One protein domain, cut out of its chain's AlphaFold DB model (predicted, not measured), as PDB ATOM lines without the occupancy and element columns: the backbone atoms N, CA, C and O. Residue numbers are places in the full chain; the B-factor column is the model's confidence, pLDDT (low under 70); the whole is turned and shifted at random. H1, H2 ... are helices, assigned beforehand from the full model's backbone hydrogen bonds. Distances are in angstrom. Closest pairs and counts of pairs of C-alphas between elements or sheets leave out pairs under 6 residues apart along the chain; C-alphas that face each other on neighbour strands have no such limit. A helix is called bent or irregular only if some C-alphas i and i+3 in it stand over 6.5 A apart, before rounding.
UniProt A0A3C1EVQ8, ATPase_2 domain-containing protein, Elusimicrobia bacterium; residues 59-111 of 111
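This is residues 59 to 111 of the 111 residues of the protein "ATPase_2 domain-containing protein" of Elusimicrobia bacterium (UniProt A0A3C1EVQ8). A long helix, H1, has the short helix H2 folded back along its side as a helical hairpin, and H3 leads away from near H1's first residues as an arm, about perpendicular to H1. Beyond H3 a tail with no named element, residues 96 to 111, makes a wide U; residues 91 to 96, of which 91 to 95 belong to H3, and residues 100 to 105 stick out free. The printed part has 53 residues with three named helices, in the order H1, H2, H3, and no named strand; the class is all helix. The whole is loose, with a radius of gyration of the C-alphas of 12.7 A, and the C-alphas span 34 by 26 by 15 A.

Find C-alpha 60 at (-20.592, -16.998, 45.808); from there H1, residues 60 to 75, runs 21.9 A to C-alpha 75 at (-37.301, -2.920, 43.772). Two residues later look for H2, residues 78 to 83, which is 8.5 A long. After three more residues comes H3, residues 87 to 95, 12.5 A long, which ends at C-alpha 95 at (-14.131, -6.202, 33.368). No helix is bent or irregular.

Begin with H1, the longest helix by residues. Look at Gly 72 and Glu 81, whose C-alphas, 4.0 A apart, are the closest of H1 and H2. The two helices touch, with 18 pairs of C-alphas within 8 A, and their centres are 8.6 A apart. They run opposite ways at a shallow tilt of 15 degrees and form a helical hairpin. Next look at Asn 61 and Asp 87: their C-alphas, 7.6 A apart, are the closest of H1 and H3, which are close but not clearly touching. The lines of H1 and H3 are about perpendicular, at 79 degrees, and their centres are 14.9 A apart. H2 and H3 are apart, although a tight link joins them. In the backbones of H1, H2 and H3 every pair of O i and N i+4 is within hydrogen-bond range.

The two C-alphas farthest apart are those of Ala 78 and Glu 111, at 35.9 A. From the first printed C-alpha, that of Thr 59, to the last, that of Glu 111, the distance is 26.6 A. The printed part has no cut and ends at residue 111, the chain's last. The links from H1 to H2 and from H2 to H3 are both tight. In the B-factor column you will find a mean pLDDT of the printed part of 76.0; residues 96 to 111, the tail after H3, are under 70, while H1 has a mean of 93.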
ATOM      1  N   THR A  59     -21.955 -21.420  47.370       91.56
ATOM      2  CA  THR A  59     -21.034 -20.743  46.458       91.56
ATOM      3  C   THR A  59     -21.384 -19.261  46.335       91.56
ATOM      4  O   THR A  59     -22.539 -18.856  46.488       91.56
ATOM      5  N   ILE A  60     -20.382 -18.432  46.032       88.12
ATOM      6  CA  ILE A  60     -20.592 -16.998  45.808       88.12
ATOM      7  C   ILE A  60     -21.645 -16.744  44.719       88.12
ATOM      8  O   ILE A  60     -22.477 -15.860  44.874       88.12
ATOM      9  N   ASN A  61     -21.677 -17.570  43.668       87.88
ATOM     10  CA  ASN A  61     -22.648 -17.444  42.581       87.88
ATOM     11  C   ASN A  61     -24.077 -17.730  43.057       87.88
ATOM     12  O   ASN A  61     -24.994 -16.983  42.727       87.88
ATOM     13  N   GLU A  62     -24.286 -18.773  43.865       90.56
ATOM     14  CA  GLU A  62     -25.606 -19.065  44.442       90.56
ATOM     15  C   GLU A  62     -26.076 -17.940  45.370       90.56
ATOM     16  O   GLU A  62     -27.231 -17.517  45.295       90.56
ATOM     17  N   GLN A  63     -25.169 -17.423  46.202       92.25
ATOM     18  CA  GLN A  63     -25.441 -16.309  47.109       92.25
ATOM     19  C   GLN A  63     -25.793 -15.022  46.353       92.25
ATOM     20  O   GLN A  63     -26.764 -14.353  46.698       92.25
ATOM     21  N   LEU A  64     -25.058 -14.693  45.289       91.19
ATOM     22  CA  LEU A  64     -25.339 -13.529  44.448       91.19
ATOM     23  C   LEU A  64     -26.645 -13.690  43.669       91.19
ATOM     24  O   LEU A  64     -27.418 -12.739  43.561       91.19
ATOM     25  N   LYS A  65     -26.952 -14.893  43.181       91.75
ATOM     26  CA  LYS A  65     -28.233 -15.154  42.524       91.75
ATOM     27  C   LYS A  65     -29.402 -14.924  43.480       91.75
ATOM     28  O   LYS A  65     -30.368 -14.267  43.104       91.75
ATOM     29  N   GLU A  66     -29.309 -15.407  44.717       93.44
ATOM     30  CA  GLU A  66     -30.323 -15.142  45.743       93.44
ATOM     31  C   GLU A  66     -30.417 -13.659  46.101       93.44
ATOM     32  O   GLU A  66     -31.517 -13.110  46.116       93.44
ATOM     33  N   LEU A  67     -29.283 -12.993  46.330       94.00
ATOM     34  CA  LEU A  67     -29.252 -11.562  46.616       94.00
ATOM     35  C   LEU A  67     -29.933 -10.756  45.503       94.00
ATOM     36  O   LEU A  67     -30.774  -9.908  45.787       94.00
ATOM     37  N   GLY A  68     -29.628 -11.062  44.238       94.06
ATOM     38  CA  GLY A  68     -30.252 -10.409  43.089       94.06
ATOM     39  C   GLY A  68     -31.762 -10.630  43.038       94.06
ATOM     40  O   GLY A  68     -32.502  -9.692  42.767       94.06
ATOM     41  N   ARG A  69     -32.242 -11.831  43.385       94.19
ATOM     42  CA  ARG A  69     -33.686 -12.106  43.470       94.19
ATOM     43  C   ARG A  69     -34.363 -11.295  44.568       94.19
ATOM     44  O   ARG A  69     -35.430 -10.736  44.332       94.19
ATOM     45  N   LEU A  70     -33.736 -11.192  45.743       95.44
ATOM     46  CA  LEU A  70     -34.237 -10.363  46.843       95.44
ATOM     47  C   LEU A  70     -34.299  -8.884  46.448       95.44
ATOM     48  O   LEU A  70     -35.265  -8.199  46.778       95.44
ATOM     49  N   PHE A  71     -33.294  -8.400  45.715       94.88
ATOM     50  CA  PHE A  71     -33.285  -7.046  45.163       94.88
ATOM     51  C   PHE A  71     -34.408  -6.864  44.143       94.88
ATOM     52  O   PHE A  71     -35.157  -5.898  44.246       94.88
ATOM     53  N   GLY A  72     -34.572  -7.803  43.211       94.81
ATOM     54  CA  GLY A  72     -35.645  -7.769  42.221       94.81
ATOM     55  C   GLY A  72     -37.027  -7.682  42.859       94.81
ATOM     56  O   GLY A  72     -37.788  -6.775  42.540       94.81
ATOM     57  N   ALA A  73     -37.303  -8.532  43.851       94.25
ATOM     58  CA  ALA A  73     -38.555  -8.489  44.601       94.25
ATOM     59  C   ALA A  73     -38.752  -7.156  45.352       94.25
ATOM     60  O   ALA A  73     -39.851  -6.603  45.372       94.25
ATOM     61  N   HIS A  74     -37.690  -6.610  45.956       94.88
ATOM     62  CA  HIS A  74     -37.762  -5.359  46.715       94.88
ATOM     63  C   HIS A  74     -37.981  -4.128  45.823       94.88
ATOM     64  O   HIS A  74     -38.808  -3.272  46.134       94.88
ATOM     65  N   PHE A  75     -37.255  -4.045  44.707       92.88
ATOM     66  CA  PHE A  75     -37.301  -2.920  43.772       92.88
ATOM     67  C   PHE A  75     -38.331  -3.098  42.648       92.88
ATOM     68  O   PHE A  75     -38.480  -2.203  41.821       92.88
ATOM     69  N   LYS A  76     -39.079  -4.213  42.646       93.31
ATOM     70  CA  LYS A  76     -40.053  -4.595  41.607       93.31
ATOM     71  C   LYS A  76     -39.423  -4.702  40.213       93.31
ATOM     72  O   LYS A  76     -40.034  -4.331  39.211       93.31
ATOM     73  N   ASP A  77     -38.199  -5.215  40.161       94.06
ATOM     74  CA  ASP A  77     -37.486  -5.505  38.923       94.06
ATOM     75  C   ASP A  77     -37.697  -6.978  38.544       94.06
ATOM     76  O   ASP A  77     -37.108  -7.889  39.133       94.06
ATOM     77  N   ALA A  78     -38.542  -7.205  37.536       91.44
ATOM     78  CA  ALA A  78     -38.908  -8.542  37.077       91.44
ATOM     79  C   ALA A  78     -37.723  -9.334  36.489       91.44
ATOM     80  O   ALA A  78     -37.730 -10.569  36.516       91.44
ATOM     81  N   LEU A  79     -36.702  -8.655  35.951       90.12
ATOM     82  CA  LEU A  79     -35.522  -9.315  35.391       90.12
ATOM     83  C   LEU A  79     -34.635  -9.858  36.512       90.12
ATOM     84  O   LEU A  79     -34.233 -11.025  36.456       90.12
ATOM     85  N   LEU A  80     -34.375  -9.046  37.538       90.19
ATOM     86  CA  LEU A  80     -33.609  -9.451  38.716       90.19
ATOM     87  C   LEU A  80     -34.366 -10.470  39.570       90.19
ATOM     88  O   LEU A  80     -33.763 -11.430  40.045       90.19
ATOM     89  N   GLU A  81     -35.682 -10.328  39.723       91.44
ATOM     90  CA  GLU A  81     -36.494 -11.260  40.512       91.44
ATOM     91  C   GLU A  81     -36.480 -12.669  39.906       91.44
ATOM     92  O   GLU A  81     -36.368 -13.672  40.615       91.44
ATOM     93  N   LYS A  82     -36.515 -12.764  38.572       91.44
ATOM     94  CA  LYS A  82     -36.461 -14.046  37.866       91.44
ATOM     95  C   LYS A  82     -35.054 -14.645  37.878       91.44
ATOM     96  O   LYS A  82     -34.862 -15.824  38.203       91.44
ATOM     97  N   ASN A  83     -34.063 -13.841  37.501       89.88
ATOM     98  CA  ASN A  83     -32.746 -14.352  37.129       89.88
ATOM     99  C   ASN A  83     -31.697 -14.218  38.240       89.88
ATOM    100  O   ASN A  83     -30.752 -15.007  38.265       89.88
ATOM    101  N   GLY A  84     -31.884 -13.290  39.179       90.44
ATOM    102  CA  GLY A  84     -30.844 -12.843  40.101       90.44
ATOM    103  C   GLY A  84     -29.721 -12.093  39.381       90.44
ATOM    104  O   GLY A  84     -29.850 -11.726  38.212       90.44
ATOM    105  N   PHE A  85     -28.592 -11.901  40.067       89.75
ATOM    106  CA  PHE A  85     -27.366 -11.465  39.401       89.75
ATOM    107  C   PHE A  85     -26.828 -12.619  38.548       89.75
ATOM    108  O   PHE A  85     -26.464 -13.672  39.074       89.75
ATOM    109  N   THR A  86     -26.844 -12.438  37.228       87.25
ATOM    110  CA  THR A  86     -26.431 -13.465  36.259       87.25
ATOM    111  C   THR A  86     -24.915 -13.529  36.118       87.25
ATOM    112  O   THR A  86     -24.223 -12.543  36.366       87.25
ATOM    113  N   ASP A  87     -24.384 -14.661  35.658       85.31
ATOM    114  CA  ASP A  87     -22.940 -14.816  35.450       85.31
ATOM    115  C   ASP A  87     -22.369 -13.774  34.477       85.31
ATOM    116  O   ASP A  87     -21.246 -13.314  34.666       85.31
ATOM    117  N   ASP A  88     -23.135 -13.354  33.468       84.19
ATOM    118  CA  ASP A  88     -22.693 -12.326  32.523       84.19
ATOM    119  C   ASP A  88     -22.638 -10.938  33.171       84.19
ATOM    120  O   ASP A  88     -21.665 -10.215  32.965       84.19
ATOM    121  N   MET A  89     -23.592 -10.601  34.050       83.75
ATOM    122  CA  MET A  89     -23.503  -9.395  34.888       83.75
ATOM    123  C   MET A  89     -22.263  -9.431  35.793       83.75
ATOM    124  O   MET A  89     -21.603  -8.410  35.972       83.75
ATOM    125  N   LEU A  90     -21.905 -10.603  36.329       80.12
ATOM    126  CA  LEU A  90     -20.700 -10.766  37.149       80.12
ATOM    127  C   LEU A  90     -19.409 -10.656  36.333       80.12
ATOM    128  O   LEU A  90     -18.415 -10.141  36.840       80.12
ATOM    129  N   LYS A  91     -19.396 -11.143  35.088       82.62
ATOM    130  CA  LYS A  91     -18.255 -10.977  34.174       82.62
ATOM    131  C   LYS A  91     -18.064  -9.506  33.814       82.62
ATOM    132  O   LYS A  91     -16.949  -9.013  33.950       82.62
ATOM    133  N   LEU A  92     -19.143  -8.809  33.451       81.62
ATOM    134  CA  LEU A  92     -19.124  -7.370  33.164       81.62
ATOM    135  C   LEU A  92     -18.606  -6.571  34.368       81.62
ATOM    136  O   LEU A  92     -17.691  -5.769  34.222       81.62
ATOM    137  N   ALA A  93     -19.090  -6.881  35.576       77.94
ATOM    138  CA  ALA A  93     -18.656  -6.225  36.812       77.94
ATOM    139  C   ALA A  93     -17.183  -6.460  37.197       77.94
ATOM    140  O   ALA A  93     -16.656  -5.762  38.062       77.94
ATOM    141  N   LYS A  94     -16.522  -7.464  36.607       71.44
ATOM    142  CA  LYS A  94     -15.079  -7.708  36.773       71.44
ATOM    143  C   LYS A  94     -14.243  -7.015  35.702       71.44
ATOM    144  O   LYS A  94     -13.075  -6.733  35.953       71.44
ATOM    145  N   GLN A  95     -14.807  -6.822  34.511       73.69
ATOM    146  CA  GLN A  95     -14.131  -6.202  33.368       73.69
ATOM    147  C   GLN A  95     -14.072  -4.686  33.515       73.69
ATOM    148  O   GLN A  95     -13.044  -4.071  33.253       73.69
ATOM    149  N   GLU A  96     -15.156  -4.104  34.001       59.53
ATOM    150  CA  GLU A  96     -15.226  -2.712  34.403       59.53
ATOM    151  C   GLU A  96     -15.303  -2.738  35.926       59.53
ATOM    152  O   GLU A  96     -16.135  -3.460  36.462       59.53
ATOM    153  N   ARG A  97     -14.424  -2.050  36.663       49.81
ATOM    154  CA  ARG A  97     -14.541  -1.957  38.132       49.81
ATOM    155  C   ARG A  97     -15.883  -1.287  38.453       49.81
ATOM    156  O   ARG A  97     -15.965  -0.066  38.490       49.81
ATOM    157  N   VAL A  98     -16.957  -2.061  38.604       52.22
ATOM    158  CA  VAL A  98     -18.301  -1.502  38.768       52.22
ATOM    159  C   VAL A  98     -18.444  -0.981  40.194       52.22
ATOM    160  O   VAL A  98     -18.432  -1.744  41.160       52.22
ATOM    161  N   TYR A  99     -18.601   0.336  40.317       53.44
ATOM    162  CA  TYR A  99     -18.896   1.023  41.569       53.44
ATOM    163  C   TYR A  99     -20.405   1.276  41.679       53.44
ATOM    164  O   TYR A  99     -21.029   1.818  40.769       53.44
ATOM    165  N   LEU A 100     -20.997   0.922  42.821       45.16
ATOM    166  CA  LEU A 100     -22.354   1.334  43.183       45.16
ATOM    167  C   LEU A 100     -22.285   2.663  43.931       45.16
ATOM    168  O   LEU A 100     -21.787   2.728  45.053       45.16
ATOM    169  N   VAL A 101     -22.800   3.715  43.304       45.06
ATOM    170  CA  VAL A 101     -22.763   5.081  43.829       45.06
ATOM    171  C   VAL A 101     -24.172   5.640  43.885       45.06
ATOM    172  O   VAL A 101     -24.931   5.552  42.924       45.06
ATOM    173  N   ASN A 102     -24.516   6.244  45.020       36.34
ATOM    174  CA  ASN A 102     -25.759   6.982  45.193       36.34
ATOM    175  C   ASN A 102     -25.443   8.402  45.689       36.34
ATOM    176  O   ASN A 102     -24.732   8.551  46.683       36.34
ATOM    177  N   LYS A 103     -26.032   9.400  45.009       51.44
ATOM    178  CA  LYS A 103     -26.034  10.859  45.264       51.44
ATOM    179  C   LYS A 103     -24.925  11.760  44.675       51.44
ATOM    180  O   LYS A 103     -24.897  12.919  45.066       51.44
ATOM    181  N   ASN A 104     -24.153  11.299  43.678       50.81
ATOM    182  CA  ASN A 104     -23.300  12.084  42.738       50.81
ATOM    183  C   ASN A 104     -21.761  11.943  42.803       50.81
ATOM    184  O   ASN A 104     -21.108  12.668  42.063       50.81
ATOM    185  N   GLU A 105     -21.143  11.010  43.537       43.09
ATOM    186  CA  GLU A 105     -19.678  10.816  43.407       43.09
ATOM    187  C   GLU A 105     -19.231   9.351  43.395       43.09
ATOM    188  O   GLU A 105     -19.445   8.605  44.352       43.09
ATOM    189  N   LEU A 106     -18.595   8.965  42.281       43.41
ATOM    190  CA  LEU A 106     -17.803   7.748  42.115       43.41
ATOM    191  C   LEU A 106     -16.532   7.872  42.959       43.41
ATOM    192  O   LEU A 106     -15.682   8.705  42.665       43.41
ATOM    193  N   ILE A 107     -16.389   7.037  43.989       49.03
ATOM    194  CA  ILE A 107     -15.103   6.878  44.672       49.03
ATOM    195  C   ILE A 107     -14.359   5.742  43.976       49.03
ATOM    196  O   ILE A 107     -14.646   4.567  44.217       49.03
ATOM    197  N   GLU A 108     -13.406   6.102  43.115       38.84
ATOM    198  CA  GLU A 108     -12.363   5.180  42.674       38.84
ATOM    199  C   GLU A 108     -11.574   4.702  43.896       38.84
ATOM    200  O   GLU A 108     -10.936   5.485  44.598       38.84
ATOM    201  N   MET A 109     -11.581   3.394  44.133       40.81
ATOM    202  CA  MET A 109     -10.498   2.771  44.888       40.81
ATOM    203  C   MET A 109      -9.330   2.556  43.927       40.81
ATOM    204  O   MET A 109      -9.334   1.588  43.160       40.81
ATOM    205  N   GLN A 110      -8.387   3.498  43.934       35.44
ATOM    206  CA  GLN A 110      -7.073   3.299  43.333       35.44
ATOM    207  C   GLN A 110      -6.260   2.334  44.211       35.44
ATOM    208  O   GLN A 110      -6.284   2.460  45.432       35.44
ATOM    209  N   GLU A 111      -5.662   1.360  43.512       38.78
ATOM    210  CA  GLU A 111      -4.815   0.212  43.912       38.78
ATOM    211  C   GLU A 111      -4.938  -0.384  45.324       38.78
ATOM    212  O   GLU A 111      -4.469   0.208  46.319       38.78
TER     213      GLU A 111